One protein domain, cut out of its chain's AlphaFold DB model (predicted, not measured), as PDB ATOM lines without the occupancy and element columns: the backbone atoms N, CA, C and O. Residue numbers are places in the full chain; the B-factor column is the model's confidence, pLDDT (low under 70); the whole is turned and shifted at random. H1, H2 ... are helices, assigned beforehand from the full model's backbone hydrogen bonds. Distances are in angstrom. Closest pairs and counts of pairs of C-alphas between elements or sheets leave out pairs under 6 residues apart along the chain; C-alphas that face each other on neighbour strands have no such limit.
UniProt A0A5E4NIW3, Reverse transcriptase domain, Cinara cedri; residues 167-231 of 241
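AT A GLANCE: This is residues 167 to 231 of the 241 residues of the protein "Reverse transcriptase domain" of Cinara cedri (UniProt A0A5E4NIW3). The longest helix, H3, packs side by side with H1, with short H2 in the turn between them; beyond the other end of this pair, H4 sits by itself. The printed part has 65 residues with four named helices, H1 to H4 in order, and no named strand: all helix. It is loose, radius of gyration of the C-alphas 15.2 A, spanning 45 by 27 by 15 A.

IN THESE COORDINATES: H3, residues 194 to 210, is 21.9 A long, with a kink of 31 degrees near residue 204. H1, residues 167 to 182, is 22.6 A long, from C-alpha 167 at (10.098, 2.546, 9.231). H2 is residues 184 to 188. H4, residues 220 to 230, is 15.1 A long, to C-alpha 230 at (6.905, -19.831, 21.240).

HOW THE PARTS SIT: H3 touches H1, the closest C-alphas being those of Ala 209 and Arg 172, 5.0 A apart. They run opposite ways at a shallow tilt of 34 degrees, only just short of steep. With residues 197 to 201 alone, H3 only just touches H2, with 3 pairs of C-alphas within 8 A, the closest those of Lys 197 and Phe 187, 6.0 A. H4 is apart from H1, H2 and H3. Every O i to N i+4 pair is within hydrogen-bond range in H1, H2 and H4, and 10 of 13 in H3.

THE WHOLE: The printed part has no cut and no long link. Residues 167 to 168 and 212 to 231 have pLDDT under 70.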
ATOM      1  N   ARG A 167      10.414   1.722  10.407       67.81
ATOM      2  CA  ARG A 167      10.098   2.546   9.231       67.81
ATOM      3  C   ARG A 167      10.434   1.812   7.931       67.81
ATOM      4  O   ARG A 167       9.629   1.845   7.003       67.81
ATOM      5  N   GLU A 168      11.530   1.054   7.920       69.19
ATOM      6  CA  GLU A 168      11.867   0.128   6.830       69.19
ATOM      7  C   GLU A 168      10.820  -0.991   6.695       69.19
ATOM      8  O   GLU A 168      10.313  -1.227   5.600       69.19
ATOM      9  N   THR A 169      10.395  -1.605   7.807       71.75
ATOM     10  CA  THR A 169       9.337  -2.635   7.812       71.75
ATOM     11  C   THR A 169       8.047  -2.100   7.180       71.75
ATOM     12  O   THR A 169       7.462  -2.742   6.308       71.75
ATOM     13  N   LYS A 170       7.607  -0.895   7.573       77.38
ATOM     14  CA  LYS A 170       6.412  -0.254   6.998       77.38
ATOM     15  C   LYS A 170       6.560  -0.002   5.495       77.38
ATOM     16  O   LYS A 170       5.609  -0.231   4.749       77.38
ATOM     17  N   GLN A 171       7.738   0.425   5.043       77.25
ATOM     18  CA  GLN A 171       8.010   0.634   3.620       77.25
ATOM     19  C   GLN A 171       7.964  -0.681   2.832       77.25
ATOM     20  O   GLN A 171       7.326  -0.731   1.783       77.25
ATOM     21  N   ARG A 172       8.565  -1.762   3.346       81.31
ATOM     22  CA  ARG A 172       8.517  -3.091   2.709       81.31
ATOM     23  C   ARG A 172       7.092  -3.631   2.627       81.31
ATOM     24  O   ARG A 172       6.702  -4.135   1.579       81.31
ATOM     25  N   ILE A 173       6.284  -3.433   3.671       82.88
ATOM     26  CA  ILE A 173       4.850  -3.764   3.650       82.88
ATOM     27  C   ILE A 173       4.119  -2.956   2.568       82.88
ATOM     28  O   ILE A 173       3.319  -3.517   1.824       82.88
ATOM     29  N   SER A 174       4.388  -1.653   2.453       82.31
ATOM     30  CA  SER A 174       3.779  -0.807   1.418       82.31
ATOM     31  C   SER A 174       4.154  -1.272   0.005       82.31
ATOM     32  O   SER A 174       3.273  -1.461  -0.833       82.31
ATOM     33  N   LEU A 175       5.434  -1.567  -0.241       84.19
ATOM     34  CA  LEU A 175       5.908  -2.094  -1.525       84.19
ATOM     35  C   LEU A 175       5.305  -3.465  -1.849       84.19
ATOM     36  O   LEU A 175       4.905  -3.703  -2.987       84.19
ATOM     37  N   ALA A 176       5.184  -4.348  -0.857       86.31
ATOM     38  CA  ALA A 176       4.544  -5.647  -1.021       86.31
ATOM     39  C   ALA A 176       3.055  -5.502  -1.381       86.31
ATOM     40  O   ALA A 176       2.581  -6.183  -2.289       86.31
ATOM     41  N   LYS A 177       2.331  -4.565  -0.749       86.94
ATOM     42  CA  LYS A 177       0.943  -4.236  -1.122       86.94
ATOM     43  C   LYS A 177       0.852  -3.749  -2.568       86.94
ATOM     44  O   LYS A 177       0.011  -4.236  -3.316       86.94
ATOM     45  N   ILE A 178       1.754  -2.861  -2.990       88.19
ATOM     46  CA  ILE A 178       1.822  -2.389  -4.382       88.19
ATOM     47  C   ILE A 178       2.096  -3.556  -5.344       88.19
ATOM     48  O   ILE A 178       1.471  -3.631  -6.401       88.19
ATOM     49  N   ALA A 179       2.993  -4.482  -4.994       87.00
ATOM     50  CA  ALA A 179       3.273  -5.670  -5.803       87.00
ATOM     51  C   ALA A 179       2.037  -6.573  -5.945       87.00
ATOM     52  O   ALA A 179       1.749  -7.043  -7.050       87.00
ATOM     53  N   VAL A 180       1.268  -6.749  -4.861       87.62
ATOM     54  CA  VAL A 180      -0.025  -7.452  -4.886       87.62
ATOM     55  C   VAL A 180      -0.992  -6.768  -5.846       87.62
ATOM     56  O   VAL A 180      -1.512  -7.422  -6.748       87.62
ATOM     57  N   SER A 181      -1.183  -5.453  -5.717       87.75
ATOM     58  CA  SER A 181      -2.093  -4.684  -6.574       87.75
ATOM     59  C   SER A 181      -1.692  -4.740  -8.051       87.75
ATOM     60  O   SER A 181      -2.531  -5.006  -8.910       87.75
ATOM     61  N   LYS A 182      -0.399  -4.582  -8.367       89.25
ATOM     62  CA  LYS A 182       0.122  -4.642  -9.748       89.25
ATOM     63  C   LYS A 182      -0.102  -5.997 -10.418       89.25
ATOM     64  O   LYS A 182      -0.206  -6.070 -11.639       89.25
ATOM     65  N   LYS A 183      -0.150  -7.075  -9.636       87.62
ATOM     66  CA  LYS A 183      -0.343  -8.448 -10.122       87.62
ATOM     67  C   LYS A 183      -1.708  -9.015  -9.715       87.62
ATOM     68  O   LYS A 183      -1.923 -10.218  -9.834       87.62
ATOM     69  N   HIS A 184      -2.653  -8.155  -9.319       86.81
ATOM     70  CA  HIS A 184      -3.967  -8.541  -8.797       86.81
ATOM     71  C   HIS A 184      -4.689  -9.534  -9.713       86.81
ATOM     72  O   HIS A 184      -5.095 -10.596  -9.258       86.81
ATOM     73  N   LYS A 185      -4.737  -9.248 -11.023       86.00
ATOM     74  CA  LYS A 185      -5.375 -10.115 -12.031       86.00
ATOM     75  C   LYS A 185      -4.787 -11.533 -12.082       86.00
ATOM     76  O   LYS A 185      -5.516 -12.482 -12.341       86.00
ATOM     77  N   LEU A 186      -3.485 -11.699 -11.825       84.88
ATOM     78  CA  LEU A 186      -2.854 -13.025 -11.772       84.88
ATOM     79  C   LEU A 186      -3.254 -13.778 -10.501       84.88
ATOM     80  O   LEU A 186      -3.495 -14.981 -10.543       84.88
ATOM     81  N   PHE A 187      -3.362 -13.079  -9.373       84.31
ATOM     82  CA  PHE A 187      -3.740 -13.698  -8.102       84.31
ATOM     83  C   PHE A 187      -5.233 -14.051  -8.045       84.31
ATOM     84  O   PHE A 187      -5.596 -15.094  -7.490       84.31
ATOM     85  N   THR A 188      -6.094 -13.259  -8.684       84.50
ATOM     86  CA  THR A 188      -7.546 -13.494  -8.724       84.50
ATOM     87  C   THR A 188      -8.017 -14.358  -9.896       84.50
ATOM     88  O   THR A 188      -9.145 -14.834  -9.866       84.50
ATOM     89  N   SER A 189      -7.165 -14.646 -10.888       85.94
ATOM     90  CA  SER A 189      -7.530 -15.468 -12.055       85.94
ATOM     91  C   SER A 189      -8.016 -16.866 -11.665       85.94
ATOM     92  O   SER A 189      -7.283 -17.623 -11.034       85.94
ATOM     93  N   THR A 190      -9.217 -17.258 -12.082       85.94
ATOM     94  CA  THR A 190      -9.754 -18.616 -11.875       85.94
ATOM     95  C   THR A 190      -9.029 -19.680 -12.705       85.94
ATOM     96  O   THR A 190      -9.087 -20.856 -12.367       85.94
ATOM     97  N   LYS A 191      -8.277 -19.271 -13.739       88.50
ATOM     98  CA  LYS A 191      -7.545 -20.167 -14.653       88.50
ATOM     99  C   LYS A 191      -6.272 -20.775 -14.051       88.50
ATOM    100  O   LYS A 191      -5.671 -21.654 -14.656       88.50
ATOM    101  N   LEU A 192      -5.811 -20.274 -12.903       86.12
ATOM    102  CA  LEU A 192      -4.570 -20.721 -12.268       86.12
ATOM    103  C   LEU A 192      -4.856 -21.591 -11.047       86.12
ATOM    104  O   LEU A 192      -5.595 -21.188 -10.145       86.12
ATOM    105  N   LEU A 193      -4.174 -22.735 -10.973       89.69
ATOM    106  CA  LEU A 193      -4.197 -23.604  -9.799       89.69
ATOM    107  C   LEU A 193      -3.683 -22.866  -8.557       89.69
ATOM    108  O   LEU A 193      -2.732 -22.076  -8.610       89.69
ATOM    109  N   LEU A 194      -4.276 -23.183  -7.405       87.69
ATOM    110  CA  LEU A 194      -3.948 -22.546  -6.128       87.69
ATOM    111  C   LEU A 194      -2.457 -22.672  -5.767       87.69
ATOM    112  O   LEU A 194      -1.863 -21.724  -5.255       87.69
ATOM    113  N   ASN A 195      -1.830 -23.812  -6.071       88.12
ATOM    114  CA  ASN A 195      -0.405 -24.038  -5.800       88.12
ATOM    115  C   ASN A 195       0.501 -23.106  -6.614       88.12
ATOM    116  O   ASN A 195       1.450 -22.542  -6.065       88.12
ATOM    117  N   ILE A 196       0.162 -22.856  -7.884       88.00
ATOM    118  CA  ILE A 196       0.894 -21.911  -8.739       88.00
ATOM    119  C   ILE A 196       0.742 -20.494  -8.180       88.00
ATOM    120  O   ILE A 196       1.732 -19.784  -8.013       88.00
ATOM    121  N   LYS A 197      -0.474 -20.095  -7.782       87.00
ATOM    122  CA  LYS A 197      -0.716 -18.786  -7.149       87.00
ATOM    123  C   LYS A 197       0.094 -18.596  -5.868       87.00
ATOM    124  O   LYS A 197       0.700 -17.541  -5.689       87.00
ATOM    125  N   LYS A 198       0.162 -19.615  -5.003       87.44
ATOM    126  CA  LYS A 198       1.012 -19.599  -3.797       87.44
ATOM    127  C   LYS A 198       2.488 -19.399  -4.160       87.44
ATOM    128  O   LYS A 198       3.157 -18.583  -3.526       87.44
ATOM    129  N   GLY A 199       2.980 -20.087  -5.193       87.69
ATOM    130  CA  GLY A 199       4.338 -19.911  -5.718       87.69
ATOM    131  C   GLY A 199       4.601 -18.489  -6.223       87.69
ATOM    132  O   GLY A 199       5.604 -17.876  -5.856       87.69
ATOM    133  N   LEU A 200       3.668 -17.915  -6.985       87.06
ATOM    134  CA  LEU A 200       3.768 -16.542  -7.492       87.06
ATOM    135  C   LEU A 200       3.759 -15.513  -6.354       87.06
ATOM    136  O   LEU A 200       4.559 -14.582  -6.369       87.06
ATOM    137  N   ILE A 201       2.913 -15.685  -5.336       86.81
ATOM    138  CA  ILE A 201       2.894 -14.801  -4.160       86.81
ATOM    139  C   ILE A 201       4.230 -14.874  -3.410       86.81
ATOM    140  O   ILE A 201       4.799 -13.834  -3.075       86.81
ATOM    141  N   LYS A 202       4.780 -16.074  -3.184       86.44
ATOM    142  CA  LYS A 202       6.116 -16.220  -2.580       86.44
ATOM    143  C   LYS A 202       7.196 -15.527  -3.424       86.44
ATOM    144  O   LYS A 202       8.049 -14.819  -2.901       86.44
ATOM    145  N   THR A 203       7.122 -15.666  -4.740       85.44
ATOM    146  CA  THR A 203       8.156 -15.143  -5.642       85.44
ATOM    147  C   THR A 203       8.092 -13.626  -5.805       85.44
ATOM    148  O   THR A 203       9.131 -12.977  -5.800       85.44
ATOM    149  N   TYR A 204       6.900 -13.035  -5.922       85.81
ATOM    150  CA  TYR A 204       6.736 -11.605  -6.224       85.81
ATOM    151  C   TYR A 204       6.453 -10.734  -5.003       85.81
ATOM    152  O   TYR A 204       6.796  -9.556  -5.003       85.81
ATOM    153  N   VAL A 205       5.789 -11.279  -3.983       85.69
ATOM    154  CA  VAL A 205       5.334 -10.503  -2.821       85.69
ATOM    155  C   VAL A 205       6.240 -10.762  -1.627       85.69
ATOM    156  O   VAL A 205       6.714  -9.808  -1.011       85.69
ATOM    157  N   TRP A 206       6.534 -12.030  -1.315       84.12
ATOM    158  CA  TRP A 206       7.407 -12.344  -0.178       84.12
ATOM    159  C   TRP A 206       8.845 -11.904  -0.418       84.12
ATOM    160  O   TRP A 206       9.464 -11.401   0.510       84.12
ATOM    161  N   SER A 207       9.362 -12.018  -1.642       82.88
ATOM    162  CA  SER A 207      10.697 -11.503  -1.980       82.88
ATOM    163  C   SER A 207      10.833 -10.002  -1.694       82.88
ATOM    164  O   SER A 207      11.839  -9.572  -1.137       82.88
ATOM    165  N   VAL A 208       9.796  -9.213  -1.996       82.88
ATOM    166  CA  VAL A 208       9.744  -7.769  -1.729       82.88
ATOM    167  C   VAL A 208       9.571  -7.485  -0.237       82.88
ATOM    168  O   VAL A 208      10.241  -6.605   0.300       82.88
ATOM    169  N   ALA A 209       8.690  -8.226   0.440       82.62
ATOM    170  CA  ALA A 209       8.408  -8.047   1.862       82.62
ATOM    171  C   ALA A 209       9.592  -8.449   2.760       82.62
ATOM    172  O   ALA A 209       9.857  -7.780   3.756       82.62
ATOM    173  N   ALA A 210      10.295  -9.527   2.406       80.44
ATOM    174  CA  ALA A 210      11.417 -10.080   3.162       80.44
ATOM    175  C   ALA A 210      12.762  -9.420   2.823       80.44
ATOM    176  O   ALA A 210      13.759  -9.680   3.502       80.44
ATOM    177  N   TYR A 211      12.820  -8.570   1.794       70.06
ATOM    178  CA  TYR A 211      14.048  -7.866   1.440       70.06
ATOM    179  C   TYR A 211      14.506  -6.961   2.591       70.06
ATOM    180  O   TYR A 211      13.749  -6.116   3.071       70.06
ATOM    181  N   GLY A 212      15.763  -7.122   3.008       61.12
ATOM    182  CA  GLY A 212      16.324  -6.384   4.141       61.12
ATOM    183  C   GLY A 212      15.825  -6.875   5.502       61.12
ATOM    184  O   GLY A 212      16.113  -6.256   6.508       61.12
ATOM    185  N   SER A 213      15.100  -7.994   5.596       69.25
ATOM    186  CA  SER A 213      14.680  -8.518   6.910       69.25
ATOM    187  C   SER A 213      15.861  -8.945   7.799       69.25
ATOM    188  O   SER A 213      15.759  -8.890   9.022       69.25
ATOM    189  N   GLU A 214      17.005  -9.275   7.194       60.25
ATOM    190  CA  GLU A 214      18.283  -9.553   7.867       60.25
ATOM    191  C   GLU A 214      18.844  -8.332   8.622       60.25
ATOM    192  O   GLU A 214      19.572  -8.497   9.601       60.25
ATOM    193  N   THR A 215      18.497  -7.110   8.193       54.12
ATOM    194  CA  THR A 215      18.940  -5.848   8.813       54.12
ATOM    195  C   THR A 215      17.973  -5.370   9.888       54.12
ATOM    196  O   THR A 215      18.219  -4.359  10.540       54.12
ATOM    197  N   TRP A 216      16.835  -6.043  10.078       66.38
ATOM    198  CA  TRP A 216      15.850  -5.569  11.032       66.38
ATOM    199  C   TRP A 216      16.320  -5.863  12.448       66.38
ATOM    200  O   TRP A 216      16.274  -7.006  12.904       66.38
ATOM    201  N   ALA A 217      16.668  -4.809  13.191       53.38
ATOM    202  CA  ALA A 217      16.844  -4.909  14.629       53.38
ATOM    203  C   ALA A 217      15.639  -5.634  15.255       53.38
ATOM    204  O   ALA A 217      14.503  -5.136  15.245       53.38
ATOM    205  N   ILE A 218      15.889  -6.822  15.811       50.59
ATOM    206  CA  ILE A 218      14.947  -7.504  16.694       50.59
ATOM    207  C   ILE A 218      14.865  -6.638  17.950       50.59
ATOM    208  O   ILE A 218      15.684  -6.747  18.861       50.59
ATOM    209  N   ASN A 219      13.894  -5.725  17.987       47.84
ATOM    210  CA  ASN A 219      13.612  -4.950  19.189       47.84
ATOM    211  C   ASN A 219      13.373  -5.912  20.360       47.84
ATOM    212  O   ASN A 219      12.632  -6.886  20.219       47.84
ATOM    213  N   ASN A 220      13.922  -5.610  21.539       43.81
ATOM    214  CA  ASN A 220      13.682  -6.394  22.760       43.81
ATOM    215  C   ASN A 220      12.181  -6.564  23.070       43.81
ATOM    216  O   ASN A 220      11.777  -7.591  23.606       43.81
ATOM    217  N   VAL A 221      11.341  -5.613  22.642       46.59
ATOM    218  CA  VAL A 221       9.871  -5.705  22.695       46.59
ATOM    219  C   VAL A 221       9.337  -6.854  21.826       46.59
ATOM    220  O   VAL A 221       8.518  -7.648  22.281       46.59
ATOM    221  N   LYS A 222       9.859  -7.015  20.601       44.44
ATOM    222  CA  LYS A 222       9.531  -8.155  19.728       44.44
ATOM    223  C   LYS A 222      10.089  -9.466  20.287       44.44
ATOM    224  O   LYS A 222       9.435 -10.489  20.156       44.44
ATOM    225  N   LYS A 223      11.246  -9.436  20.961       43.34
ATOM    226  CA  LYS A 223      11.846 -10.610  21.621       43.34
ATOM    227  C   LYS A 223      11.009 -11.096  22.815       43.34
ATOM    228  O   LYS A 223      10.877 -12.300  22.995       43.34
ATOM    229  N   LYS A 224      10.404 -10.182  23.588       40.31
ATOM    230  CA  LYS A 224       9.452 -10.510  24.670       40.31
ATOM    231  C   LYS A 224       8.176 -11.154  24.119       40.31
ATOM    232  O   LYS A 224       7.818 -12.230  24.576       40.31
ATOM    233  N   ASN A 225       7.566 -10.571  23.082       43.81
ATOM    234  CA  ASN A 225       6.390 -11.170  22.434       43.81
ATOM    235  C   ASN A 225       6.706 -12.503  21.738       43.81
ATOM    236  O   ASN A 225       5.895 -13.415  21.783       43.81
ATOM    237  N   TRP A 226       7.893 -12.655  21.149       37.00
ATOM    238  CA  TRP A 226       8.321 -13.916  20.537       37.00
ATOM    239  C   TRP A 226       8.542 -15.022  21.579       37.00
ATOM    240  O   TRP A 226       8.119 -16.153  21.368       37.00
ATOM    241  N   LYS A 227       9.140 -14.689  22.733       43.06
ATOM    242  CA  LYS A 227       9.283 -15.613  23.873       43.06
ATOM    243  C   LYS A 227       7.936 -16.000  24.495       43.06
ATOM    244  O   LYS A 227       7.804 -17.119  24.972       43.06
ATOM    245  N   LEU A 228       6.956 -15.093  24.483       49.06
ATOM    246  CA  LEU A 228       5.592 -15.369  24.945       49.06
ATOM    247  C   LEU A 228       4.813 -16.270  23.971       49.06
ATOM    248  O   LEU A 228       4.002 -17.067  24.419       49.06
ATOM    249  N   LEU A 229       5.074 -16.171  22.663       40.72
ATOM    250  CA  LEU A 229       4.357 -16.936  21.634       40.72
ATOM    251  C   LEU A 229       4.938 -18.333  21.353       40.72
ATOM    252  O   LEU A 229       4.206 -19.185  20.864       40.72
ATOM    253  N   TYR A 230       6.224 -18.581  21.632       38.69
ATOM    254  CA  TYR A 230       6.905 -19.831  21.240       38.69
ATOM    255  C   TYR A 230       7.531 -20.643  22.382       38.69
ATOM    256  O   TYR A 230       8.210 -21.633  22.111       38.69
ATOM    257  N   GLY A 231       7.292 -20.274  23.642       38.53
ATOM    258  CA  GLY A 231       7.859 -20.994  24.784       38.53
ATOM    259  C   GLY A 231       9.372 -20.784  24.931       38.53
ATOM    260  O   GLY A 231      10.072 -20.332  24.023       38.53
TER     261      GLY A 231